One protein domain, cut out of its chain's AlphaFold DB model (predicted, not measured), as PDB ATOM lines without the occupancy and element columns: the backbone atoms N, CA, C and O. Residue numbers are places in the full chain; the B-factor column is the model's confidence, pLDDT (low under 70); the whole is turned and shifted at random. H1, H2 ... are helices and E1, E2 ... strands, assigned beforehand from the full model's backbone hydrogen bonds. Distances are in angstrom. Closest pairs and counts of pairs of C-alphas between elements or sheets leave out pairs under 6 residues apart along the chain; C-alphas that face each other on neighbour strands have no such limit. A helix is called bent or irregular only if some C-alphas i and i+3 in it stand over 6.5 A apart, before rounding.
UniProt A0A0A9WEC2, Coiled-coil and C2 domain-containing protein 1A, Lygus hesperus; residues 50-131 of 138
ATOM      1  N   ALA A  50     114.883  95.530  78.830       92.75
ATOM      2  CA  ALA A  50     114.537  96.895  79.241       92.75
ATOM      3  C   ALA A  50     113.560  97.607  78.288       92.75
ATOM      4  O   ALA A  50     112.902  98.566  78.677       92.75
ATOM      5  N   GLN A  51     113.468  97.157  77.034       93.44
ATOM      6  CA  GLN A  51     112.566  97.715  76.024       93.44
ATOM      7  C   GLN A  51     111.181  97.043  76.033       93.44
ATOM      8  O   GLN A  51     110.297  97.437  75.273       93.44
ATOM      9  N   HIS A  52     110.985  96.027  76.875       95.50
ATOM     10  CA  HIS A  52     109.773  95.226  76.953       95.50
ATOM     11  C   HIS A  52     109.214  95.283  78.372       95.50
ATOM     12  O   HIS A  52     109.711  94.616  79.273       95.50
ATOM     13  N   SER A  53     108.167  96.083  78.567       96.44
ATOM     14  CA  SER A  53     107.415  96.144  79.821       96.44
ATOM     15  C   SER A  53     106.661  94.841  80.101       96.44
ATOM     16  O   SER A  53     106.268  94.143  79.161       96.44
ATOM     17  N   CYS A  54     106.454  94.535  81.386       97.81
ATOM     18  CA  CYS A  54     105.602  93.445  81.882       97.81
ATOM     19  C   CYS A  54     105.768  92.129  81.107       97.81
ATOM     20  O   CYS A  54     104.808  91.568  80.574       97.81
ATOM     21  N   SER A  55     107.011  91.681  80.964       98.00
ATOM     22  CA  SER A  55     107.363  90.537  80.129       98.00
ATOM     23  C   SER A  55     108.104  89.474  80.929       98.00
ATOM     24  O   SER A  55     108.882  89.787  81.829       98.00
ATOM     25  N   VAL A  56     107.887  88.215  80.560       98.06
ATOM     26  CA  VAL A  56     108.778  87.113  80.934       98.06
ATOM     27  C   VAL A  56     109.774  86.947  79.801       98.06
ATOM     28  O   VAL A  56     109.395  86.738  78.642       98.06
ATOM     29  N   VAL A  57     111.047  87.068  80.146       97.50
ATOM     30  CA  VAL A  57     112.168  86.927  79.229       97.50
ATOM     31  C   VAL A  57     113.022  85.735  79.624       97.50
ATOM     32  O   VAL A  57     113.151  85.411  80.803       97.50
ATOM     33  N   ILE A  58     113.617  85.094  78.628       96.56
ATOM     34  CA  ILE A  58     114.577  84.011  78.828       96.56
ATOM     35  C   ILE A  58     115.883  84.329  78.115       96.56
ATOM     36  O   ILE A  58     115.883  84.933  77.039       96.56
ATOM     37  N   LYS A  59     116.987  83.877  78.699       94.69
ATOM     38  CA  LYS A  59     118.300  83.820  78.058       94.69
ATOM     39  C   LYS A  59     118.950  82.461  78.319       94.69
ATOM     40  O   LYS A  59     118.537  81.757  79.238       94.69
ATOM     41  N   SER A  60     119.986  82.118  77.557       93.94
ATOM     42  CA  SER A  60     120.890  81.039  77.973       93.94
ATOM     43  C   SER A  60     121.493  81.377  79.341       93.94
ATOM     44  O   SER A  60     121.820  82.546  79.598       93.94
ATOM     45  N   THR A  61     121.622  80.396  80.234       91.75
ATOM     46  CA  THR A  61     122.288  80.611  81.532       91.75
ATOM     47  C   THR A  61     123.728  81.055  81.308       91.75
ATOM     48  O   THR A  61     124.114  82.124  81.792       91.75
ATOM     49  N   ASP A  62     124.435  80.329  80.440       87.81
ATOM     50  CA  ASP A  62     125.812  80.585  80.037       87.81
ATOM     51  C   ASP A  62     125.904  80.947  78.547       87.81
ATOM     52  O   ASP A  62     125.224  80.375  77.695       87.81
ATOM     53  N   GLY A  63     126.744  81.929  78.213       88.19
ATOM     54  CA  GLY A  63     126.968  82.335  76.823       88.19
ATOM     55  C   GLY A  63     125.724  82.903  76.122       88.19
ATOM     56  O   GLY A  63     125.010  83.749  76.664       88.19
ATOM     57  N   THR A  64     125.511  82.496  74.869       86.88
ATOM     58  CA  THR A  64     124.494  83.028  73.951       86.88
ATOM     59  C   THR A  64     123.739  81.931  73.203       86.88
ATOM     60  O   THR A  64     124.319  80.920  72.810       86.88
ATOM     61  N   PHE A  65     122.463  82.179  72.888       87.75
ATOM     62  CA  PHE A  65     121.624  81.235  72.135       87.75
ATOM     63  C   PHE A  65     122.180  80.851  70.758       87.75
ATOM     64  O   PHE A  65     121.934  79.753  70.280       87.75
ATOM     65  N   LEU A  66     122.890  81.763  70.087       84.50
ATOM     66  CA  LEU A  66     123.377  81.534  68.722       84.50
ATOM     67  C   LEU A  66     124.712  80.789  68.646       84.50
ATOM     68  O   LEU A  66     125.092  80.379  67.548       84.50
ATOM     69  N   ARG A  67     125.466  80.693  69.746       83.75
ATOM     70  CA  ARG A  67     126.840  80.162  69.718       83.75
ATOM     71  C   ARG A  67     127.089  79.048  70.717       83.75
ATOM     72  O   ARG A  67     127.870  78.163  70.394       83.75
ATOM     73  N   ASP A  68     126.479  79.135  71.892       87.50
ATOM     74  CA  ASP A  68     126.888  78.340  73.049       87.50
ATOM     75  C   ASP A  68     125.781  77.387  73.521       87.50
ATOM     76  O   ASP A  68     126.098  76.377  74.127       87.50
ATOM     77  N   PHE A  69     124.514  77.694  73.218       88.75
ATOM     78  CA  PHE A  69     123.358  76.951  73.722       88.75
ATOM     79  C   PHE A  69     123.132  75.612  72.999       88.75
ATOM     80  O   PHE A  69     122.939  75.580  71.778       88.75
ATOM     81  N   GLU A  70     123.065  74.528  73.766       90.94
ATOM     82  CA  GLU A  70     122.712  73.171  73.341       90.94
ATOM     83  C   GLU A  70     121.399  72.677  73.990       90.94
ATOM     84  O   GLU A  70     120.913  73.230  74.972       90.94
ATOM     85  N   ASP A  71     120.822  71.584  73.470       85.44
ATOM     86  CA  ASP A  71     119.512  71.038  73.890       85.44
ATOM     87  C   ASP A  71     119.385  70.707  75.395       85.44
ATOM     88  O   ASP A  71     118.279  70.473  75.886       85.44
ATOM     89  N   LYS A  72     120.503  70.622  76.123       89.12
ATOM     90  CA  LYS A  72     120.552  70.267  77.551       89.12
ATOM     91  C   LYS A  72     120.913  71.439  78.458       89.12
ATOM     92  O   LYS A  72     120.993  71.230  79.667       89.12
ATOM     93  N   ASP A  73     121.143  72.615  77.891       91.25
ATOM     94  CA  ASP A  73     121.555  73.774  78.664       91.25
ATOM     95  C   ASP A  73     120.373  74.390  79.403       91.25
ATOM     96  O   ASP A  73     119.243  74.462  78.908       91.25
ATOM     97  N   ASP A  74     120.654  74.870  80.610       92.19
ATOM     98  CA  ASP A  74     119.655  75.522  81.436       92.19
ATOM     99  C   ASP A  74     119.300  76.907  80.881       92.19
ATOM    100  O   ASP A  74     120.153  77.696  80.453       92.19
ATOM    101  N   LEU A  75     118.014  77.246  80.955       94.50
ATOM    102  CA  LEU A  75     117.511  78.577  80.640       94.50
ATOM    103  C   LEU A  75     117.410  79.418  81.904       94.50
ATOM    104  O   LEU A  75     116.866  78.985  82.919       94.50
ATOM    105  N   HIS A  76     117.839  80.668  81.792       95.56
ATOM    106  CA  HIS A  76     117.707  81.644  82.858       95.56
ATOM    107  C   HIS A  76     116.527  82.574  82.594       95.56
ATOM    108  O   HIS A  76     116.362  83.081  81.479       95.56
ATOM    109  N   ILE A  77     115.702  82.792  83.617       96.06
ATOM    110  CA  ILE A  77     114.432  83.517  83.512       96.06
ATOM    111  C   ILE A  77     114.549  84.880  84.184       96.06
ATOM    112  O   ILE A  77     115.064  85.016  85.292       96.06
ATOM    113  N   GLY A  78     114.027  85.889  83.500       96.44
ATOM    114  CA  GLY A  78     113.926  87.249  83.990       96.44
ATOM    115  C   GLY A  78     112.512  87.768  83.792       96.44
ATOM    116  O   GLY A  78     111.810  87.384  82.854       96.44
ATOM    117  N   ILE A  79     112.081  88.651  84.681       97.88
ATOM    118  CA  ILE A  79     110.764  89.276  84.611       97.88
ATOM    119  C   ILE A  79     110.949  90.785  84.609       97.88
ATOM    120  O   ILE A  79     111.659  91.329  85.451       97.88
ATOM    121  N   THR A  80     110.332  91.480  83.660       98.00
ATOM    122  CA  THR A  80     110.414  92.939  83.580       98.00
ATOM    123  C   THR A  80     109.193  93.595  84.207       98.00
ATOM    124  O   THR A  80     108.064  93.144  84.017       98.00
ATOM    125  N   SER A  81     109.396  94.683  84.945       97.94
ATOM    126  CA  SER A  81     108.305  95.547  85.410       97.94
ATOM    127  C   SER A  81     107.683  96.340  84.261       97.94
ATOM    128  O   SER A  81     108.181  96.339  83.128       97.94
ATOM    129  N   SER A  82     106.635  97.106  84.553       97.31
ATOM    130  CA  SER A  82     106.043  98.068  83.616       97.31
ATOM    131  C   SER A  82     107.053  99.098  83.088       97.31
ATOM    132  O   SER A  82     106.898  99.613  81.982       97.31
ATOM    133  N   LYS A  83     108.129  99.354  83.844       95.81
ATOM    134  CA  LYS A  83     109.210 100.294  83.503       95.81
ATOM    135  C   LYS A  83     110.421  99.627  82.844       95.81
ATOM    136  O   LYS A  83     111.431 100.295  82.638       95.81
ATOM    137  N   GLY A  84     110.362  98.324  82.564       94.69
ATOM    138  CA  GLY A  84     111.492  97.581  82.003       94.69
ATOM    139  C   GLY A  84     112.621  97.302  83.006       94.69
ATOM    140  O   GLY A  84     113.726  96.954  82.596       94.69
ATOM    141  N   VAL A  85     112.371  97.451  84.315       96.69
ATOM    142  CA  VAL A  85     113.316  97.005  85.356       96.69
ATOM    143  C   VAL A  85     113.273  95.487  85.407       96.69
ATOM    144  O   VAL A  85     112.185  94.921  85.478       96.69
ATOM    145  N   LEU A  86     114.434  94.846  85.371       97.19
ATOM    146  CA  LEU A  86     114.556  93.398  85.368       97.19
ATOM    147  C   LEU A  86     114.651  92.854  86.793       97.19
ATOM    148  O   LEU A  86     115.403  93.374  87.616       97.19
ATOM    149  N   PHE A  87     113.900  91.788  87.038       96.94
ATOM    150  CA  PHE A  87     113.942  90.940  88.215       96.94
ATOM    151  C   PHE A  87     114.456  89.576  87.760       96.94
ATOM    152  O   PHE A  87     113.808  88.915  86.947       96.94
ATOM    153  N   GLU A  88     115.616  89.168  88.256       95.25
ATOM    154  CA  GLU A  88     116.205  87.857  87.980       95.25
ATOM    155  C   GLU A  88     116.688  87.216  89.276       95.25
ATOM    156  O   GLU A  88     117.071  87.914  90.214       95.25
ATOM    157  N   TYR A  89     116.677  85.891  89.334       92.00
ATOM    158  CA  TYR A  89     117.151  85.155  90.497       92.00
ATOM    159  C   TYR A  89     118.162  84.101  90.074       92.00
ATOM    160  O   TYR A  89     117.831  83.229  89.275       92.00
ATOM    161  N   ASP A  90     119.368  84.166  90.631       88.75
ATOM    162  CA  ASP A  90     120.412  83.165  90.432       88.75
ATOM    163  C   ASP A  90     121.056  82.759  91.773       88.75
ATOM    164  O   ASP A  90     120.524  83.024  92.852       88.75
ATOM    165  N   HIS A  91     122.213  82.097  91.720       87.44
ATOM    166  CA  HIS A  91     122.980  81.690  92.903       87.44
ATOM    167  C   HIS A  91     123.350  82.857  93.845       87.44
ATOM    168  O   HIS A  91     123.613  82.633  95.026       87.44
ATOM    169  N   ARG A  92     123.350  84.102  93.354       88.06
ATOM    170  CA  ARG A  92     123.594  85.344  94.108       88.06
ATOM    171  C   ARG A  92     122.317  85.912  94.728       88.06
ATOM    172  O   ARG A  92     122.359  86.990  95.316       88.06
ATOM    173  N   GLY A  93     121.200  85.206  94.617       90.81
ATOM    174  CA  GLY A  93     119.905  85.660  95.089       90.81
ATOM    175  C   GLY A  93     119.160  86.505  94.056       90.81
ATOM    176  O   GLY A  93     119.480  86.517  92.864       90.81
ATOM    177  N   LEU A  94     118.137  87.221  94.523       93.69
ATOM    178  CA  LEU A  94     117.365  88.129  93.677       93.69
ATOM    179  C   LEU A  94     118.186  89.371  93.331       93.69
ATOM    180  O   LEU A  94     118.610  90.122  94.208       93.69
ATOM    181  N   THR A  95     118.319  89.635  92.038       93.25
ATOM    182  CA  THR A  95     118.858  90.880  91.502       93.25
ATOM    183  C   THR A  95     117.729  91.688  90.870       93.25
ATOM    184  O   THR A  95     116.957  91.179  90.057       93.25
ATOM    185  N   VAL A  96     117.641  92.966  91.245       94.50
ATOM    186  CA  VAL A  96     116.677  93.921  90.686       94.50
ATOM    187  C   VAL A  96     117.433  95.121  90.141       94.50
ATOM    188  O   VAL A  96     118.188  95.770  90.866       94.50
ATOM    189  N   GLY A  97     117.231  95.442  88.867       89.88
ATOM    190  CA  GLY A  97     117.934  96.558  88.249       89.88
ATOM    191  C   GLY A  97     117.780  96.620  86.735       89.88
ATOM    192  O   GLY A  97     116.975  95.892  86.152       89.88
ATOM    193  N   PRO A  98     118.522  97.515  86.065       86.50
ATOM    194  CA  PRO A  98     118.616  97.467  84.615       86.50
ATOM    195  C   PRO A  98     119.240  96.126  84.182       86.50
ATOM    196  O   PRO A  98     120.154  95.642  84.855       86.50
ATOM    197  N   PRO A  99     118.799  95.536  83.055       82.25
ATOM    198  CA  PRO A  99     119.435  94.343  82.513       82.25
ATOM    199  C   PRO A  99     120.927  94.580  82.271       82.25
ATOM    200  O   PRO A  99     121.328  95.609  81.720       82.25
ATOM    201  N   THR A 100     121.750  93.608  82.655       86.69
ATOM    202  CA  THR A 100     123.164  93.594  82.266       86.69
ATOM    203  C   THR A 100     123.299  93.242  80.778       86.69
ATOM    204  O   THR A 100     122.383  92.637  80.218       86.69
ATOM    205  N   PRO A 101     124.444  93.524  80.123       84.81
ATOM    206  CA  PRO A 101     124.658  93.142  78.721       84.81
ATOM    207  C   PRO A 101     124.475  91.644  78.430       84.81
ATOM    208  O   PRO A 101     124.232  91.266  77.288       84.81
ATOM    209  N   SER A 102     124.554  90.779  79.450       87.69
ATOM    210  CA  SER A 102     124.261  89.345  79.302       87.69
ATOM    211  C   SER A 102     122.815  89.062  78.869       87.69
ATOM    212  O   SER A 102     122.544  88.026  78.272       87.69
ATOM    213  N   TRP A 103     121.897  90.002  79.105       93.12
ATOM    214  CA  TRP A 103     120.497  89.932  78.698       93.12
ATOM    215  C   TRP A 103     120.232  90.547  77.314       93.12
ATOM    216  O   TRP A 103     119.095  90.519  76.848       93.12
ATOM    217  N   ASP A 104     121.233  91.079  76.606       89.50
ATOM    218  CA  ASP A 104     121.008  91.693  75.286       89.50
ATOM    219  C   ASP A 104     120.600  90.673  74.201       89.50
ATOM    220  O   ASP A 104     120.094  91.066  73.147       89.50
ATOM    221  N   GLN A 105     120.787  89.371  74.454       90.56
ATOM    222  CA  GLN A 105     120.272  88.280  73.621       90.56
ATOM    223  C   GLN A 105     119.136  87.500  74.294       90.56
ATOM    224  O   GLN A 105     119.192  86.278  74.418       90.56
ATOM    225  N   SER A 106     118.097  88.202  74.739       94.25
ATOM    226  CA  SER A 106     116.950  87.552  75.381       94.25
ATOM    227  C   SER A 106     115.798  87.322  74.420       94.25
ATOM    228  O   SER A 106     115.633  88.048  73.442       94.25
ATOM    229  N   LEU A 107     114.952  86.347  74.737       95.62
ATOM    230  CA  LEU A 107     113.677  86.116  74.065       95.62
ATOM    231  C   LEU A 107     112.535  86.495  74.999       95.62
ATOM    232  O   LEU A 107     112.541  86.123  76.167       95.62
ATOM    233  N   VAL A 108     111.534  87.196  74.474       96.62
ATOM    234  CA  VAL A 108     110.265  87.408  75.180       96.62
ATOM    235  C   VAL A 108     109.376  86.201  74.910       96.62
ATOM    236  O   VAL A 108     108.995  85.961  73.767       96.62
ATOM    237  N   VAL A 109     109.040  85.454  75.960       97.19
ATOM    238  CA  VAL A 109     108.155  84.277  75.873       97.19
ATOM    239  C   VAL A 109     106.735  84.580  76.332       97.19
ATOM    240  O   VAL A 109     105.797  83.883  75.957       97.19
ATOM    241  N   PHE A 110     106.564  85.651  77.104       97.88
ATOM    242  CA  PHE A 110     105.266  86.176  77.499       97.88
ATOM    243  C   PHE A 110     105.346  87.693  77.647       97.88
ATOM    244  O   PHE A 110     106.347  88.215  78.138       97.88
ATOM    245  N   LYS A 111     104.277  88.390  77.262       97.00
ATOM    246  CA  LYS A 111     104.118  89.827  77.473       97.00
ATOM    247  C   LYS A 111     102.673  90.136  77.837       97.00
ATOM    248  O   LYS A 111     101.770  89.769  77.090       97.00
ATOM    249  N   GLU A 112     102.477  90.839  78.947       97.62
ATOM    250  CA  GLU A 112     101.178  91.415  79.286       97.62
ATOM    251  C   GLU A 112     100.880  92.581  78.337       97.62
ATOM    252  O   GLU A 112     101.715  93.463  78.114       97.62
ATOM    253  N   THR A 113      99.687  92.568  77.751       96.12
ATOM    254  CA  THR A 113      99.243  93.556  76.760       96.12
ATOM    255  C   THR A 113      98.159  94.480  77.296       96.12
ATOM    256  O   THR A 113      97.905  95.520  76.694       96.12
ATOM    257  N   PHE A 114      97.518  94.120  78.407       97.06
ATOM    258  CA  PHE A 114      96.488  94.928  79.049       97.06
ATOM    259  C   PHE A 114      97.133  95.893  80.052       97.06
ATOM    260  O   PHE A 114      97.578  95.490  81.125       97.06
ATOM    261  N   GLU A 115      97.218  97.178  79.702       95.44
ATOM    262  CA  GLU A 115      97.918  98.186  80.517       95.44
ATOM    263  C   GLU A 115      97.292  98.390  81.907       95.44
ATOM    264  O   GLU A 115      97.999  98.685  82.870       95.44
ATOM    265  N   ASP A 116      95.986  98.156  82.061       97.31
ATOM    266  CA  ASP A 116      95.294  98.171  83.355       97.31
ATOM    267  C   ASP A 116      95.802  97.083  84.318       97.31
ATOM    268  O   ASP A 116      95.649  97.203  85.535       97.31
ATOM    269  N   ARG A 117      96.464  96.044  83.793       97.31
ATOM    270  CA  ARG A 117      97.094  94.970  84.571       97.31
ATOM    271  C   ARG A 117      98.500  95.323  85.052       97.31
ATOM    272  O   ARG A 117      98.989  94.677  85.979       97.31
ATOM    273  N   PHE A 118      99.145  96.343  84.482       98.06
ATOM    274  CA  PHE A 118     100.534  96.697  84.805       98.06
ATOM    275  C   PHE A 118     100.746  97.053  86.287       98.06
ATOM    276  O   PHE A 118     101.727  96.577  86.859       98.06
ATOM    277  N   PRO A 119      99.846  97.796  86.965       98.12
ATOM    278  CA  PRO A 119      99.998  98.055  88.396       98.12
ATOM    279  C   PRO A 119      99.962  96.777  89.243       98.12
ATOM    280  O   PRO A 119     100.744  96.636  90.178       98.12
ATOM    281  N   PHE A 120      99.090  95.821  88.902       97.75
ATOM    282  CA  PHE A 120      99.001  94.538  89.607       97.75
ATOM    283  C   PHE A 120     100.241  93.674  89.378       97.75
ATOM    284  O   PHE A 120     100.698  92.991  90.292       97.75
ATOM    285  N   TRP A 121     100.786  93.715  88.163       98.00
ATOM    286  CA  TRP A 121     102.040  93.058  87.817       98.00
ATOM    287  C   TRP A 121     103.209  93.598  88.648       98.00
ATOM    288  O   TRP A 121     103.930  92.826  89.280       98.00
ATOM    289  N   ASP A 122     103.368  94.922  88.696       98.00
ATOM    290  CA  ASP A 122     104.435  95.572  89.463       98.00
ATOM    291  C   ASP A 122     104.296  95.331  90.969       98.00
ATOM    292  O   ASP A 122     105.293  95.079  91.648       98.00
ATOM    293  N   GLU A 123     103.070  95.358  91.492       97.88
ATOM    294  CA  GLU A 123     102.808  95.055  92.900       97.88
ATOM    295  C   GLU A 123     103.165  93.602  93.233       97.88
ATOM    296  O   GLU A 123     103.814  93.338  94.244       97.88
ATOM    297  N   ALA A 124     102.824  92.651  92.358       97.00
ATOM    298  CA  ALA A 124     103.215  91.257  92.534       97.00
ATOM    299  C   ALA A 124     104.745  91.093  92.547       97.00
ATOM    300  O   ALA A 124     105.272  90.402  93.421       97.00
ATOM    301  N   LEU A 125     105.463  91.759  91.635       96.25
ATOM    302  CA  LEU A 125     106.929  91.751  91.613       96.25
ATOM    303  C   LEU A 125     107.522  92.312  92.905       96.25
ATOM    304  O   LEU A 125     108.433  91.709  93.469       96.25
ATOM    305  N   LYS A 126     106.982  93.425  93.403       95.56
ATOM    306  CA  LYS A 126     107.424  94.042  94.655       95.56
ATOM    307  C   LYS A 126     107.207  93.116  95.855       95.56
ATOM    308  O   LYS A 126     108.155  92.852  96.590       95.56
ATOM    309  N   ILE A 127     105.999  92.568  96.016       94.88
ATOM    310  CA  ILE A 127     105.666  91.636  97.109       94.88
ATOM    311  C   ILE A 127     106.579  90.409  97.072       94.88
ATOM    312  O   ILE A 127     107.011  89.917  98.112       94.88
ATOM    313  N   VAL A 128     106.853  89.878  95.879       91.62
ATOM    314  CA  VAL A 128     107.749  88.732  95.720       91.62
ATOM    315  C   VAL A 128     109.183  89.117  96.071       91.62
ATOM    316  O   VAL A 128     109.833  88.348  96.774       91.62
ATOM    317  N   ALA A 129     109.651  90.291  95.645       92.12
ATOM    318  CA  ALA A 129     111.015  90.755  95.873       92.12
ATOM    319  C   ALA A 129     111.355  91.005  97.350       92.12
ATOM    320  O   ALA A 129     112.502  90.836  97.752       92.12
ATOM    321  N   GLU A 130     110.369  91.364  98.171       91.00
ATOM    322  CA  GLU A 130     110.545  91.594  99.612       91.00
ATOM    323  C   GLU A 130     110.650  90.292 100.433       91.00
ATOM    324  O   GLU A 130     110.957  90.327 101.627       91.00
ATOM    325  N   LYS A 131     110.410  89.122  99.825       89.06
ATOM    326  CA  LYS A 131     110.491  87.835 100.530       89.06
ATOM    327  C   LYS A 131     111.940  87.419 100.781       89.06
ATOM    328  O   LYS A 131     112.776  87.429  99.886       89.06
TER     329      LYS A 131
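This is residues 50 to 131 of the 138 residues of the protein "Coiled-coil and C2 domain-containing protein 1A" of Lygus hesperus (UniProt A0A0A9WEC2). A single strongly twisted sheet of five antiparallel strands makes the core, and one helix, H1, lies slantwise over one face of it, above E3 and E2; the other face has no named helix. A long loop, residues 61 to 74 between E1 and E2, reaches to one end of the longest axis, and the first turn of H1 lies at the other end. The printed part has 82 residues with five named strands and then one named helix, in the order E1, E2, E3, E4, E5, H1; the sheet's order is E4, E3, E2, E1, E5, and the class is mixed, helices and strands. The whole is compact, with a radius of gyration of the C-alphas of 13.0 A and spans of 38 by 27 by 21 A.

In the sheet, E2, residues 75 to 80, and E1, residues 55 to 60, are inner strands and form a hairpin at 152 degrees, with N 57 and O 78 at 2.8 A. On the other side of E1 is the edge strand E5, residues 107 to 111, antiparallel at 161 degrees, with N 56 and O 110 at 2.9 A. On the other side of E2 is E3, residues 86 to 90, a hairpin with E2 at 148 degrees, with N 87 and O 79 at 2.8 A. E4, residues 93 to 97, is the other edge strand, a hairpin with E3 at 160 degrees, with N 95 and O 88 at 2.8 A. E1, E2, E3 and E4 make a meander, each strand the antiparallel neighbour of the one before. H1, residues 115 to 129, is on the sheet at a height of 10.4 A, two layers in all, and runs slantwise to the strands, at 55 degrees to E2 on the local plane. The closest C-alphas of E4 and H1 are those of Leu 94 and Ala 129, 7.2 A apart. In H1, 9 of 11 O i to N i+4 pairs are within hydrogen-bond range. E1 and E4 are apart, as are E3 and E5.

E1 begins at C-alpha 55, (107.363, 90.537, 80.129), and is 16.7 A long; E2 is 16.3 A, E3 12.8 A, E4 13.0 A and E5 10.8 A. H1 is 21.5 A long, from C-alpha 115 at (97.918, 98.186, 80.517) to C-alpha 129 at (111.015, 90.755, 95.873). H1 is irregular, but only just: C-alphas 116 and 119 are 6.9 A apart.

The two C-alphas farthest apart are those of Arg 67 and Asp 116, 38.8 A. The link from E1 to E2 is long, with 14 residues. The printed part has no cut, its mean pLDDT is 93.4, and no printed residue is under 70.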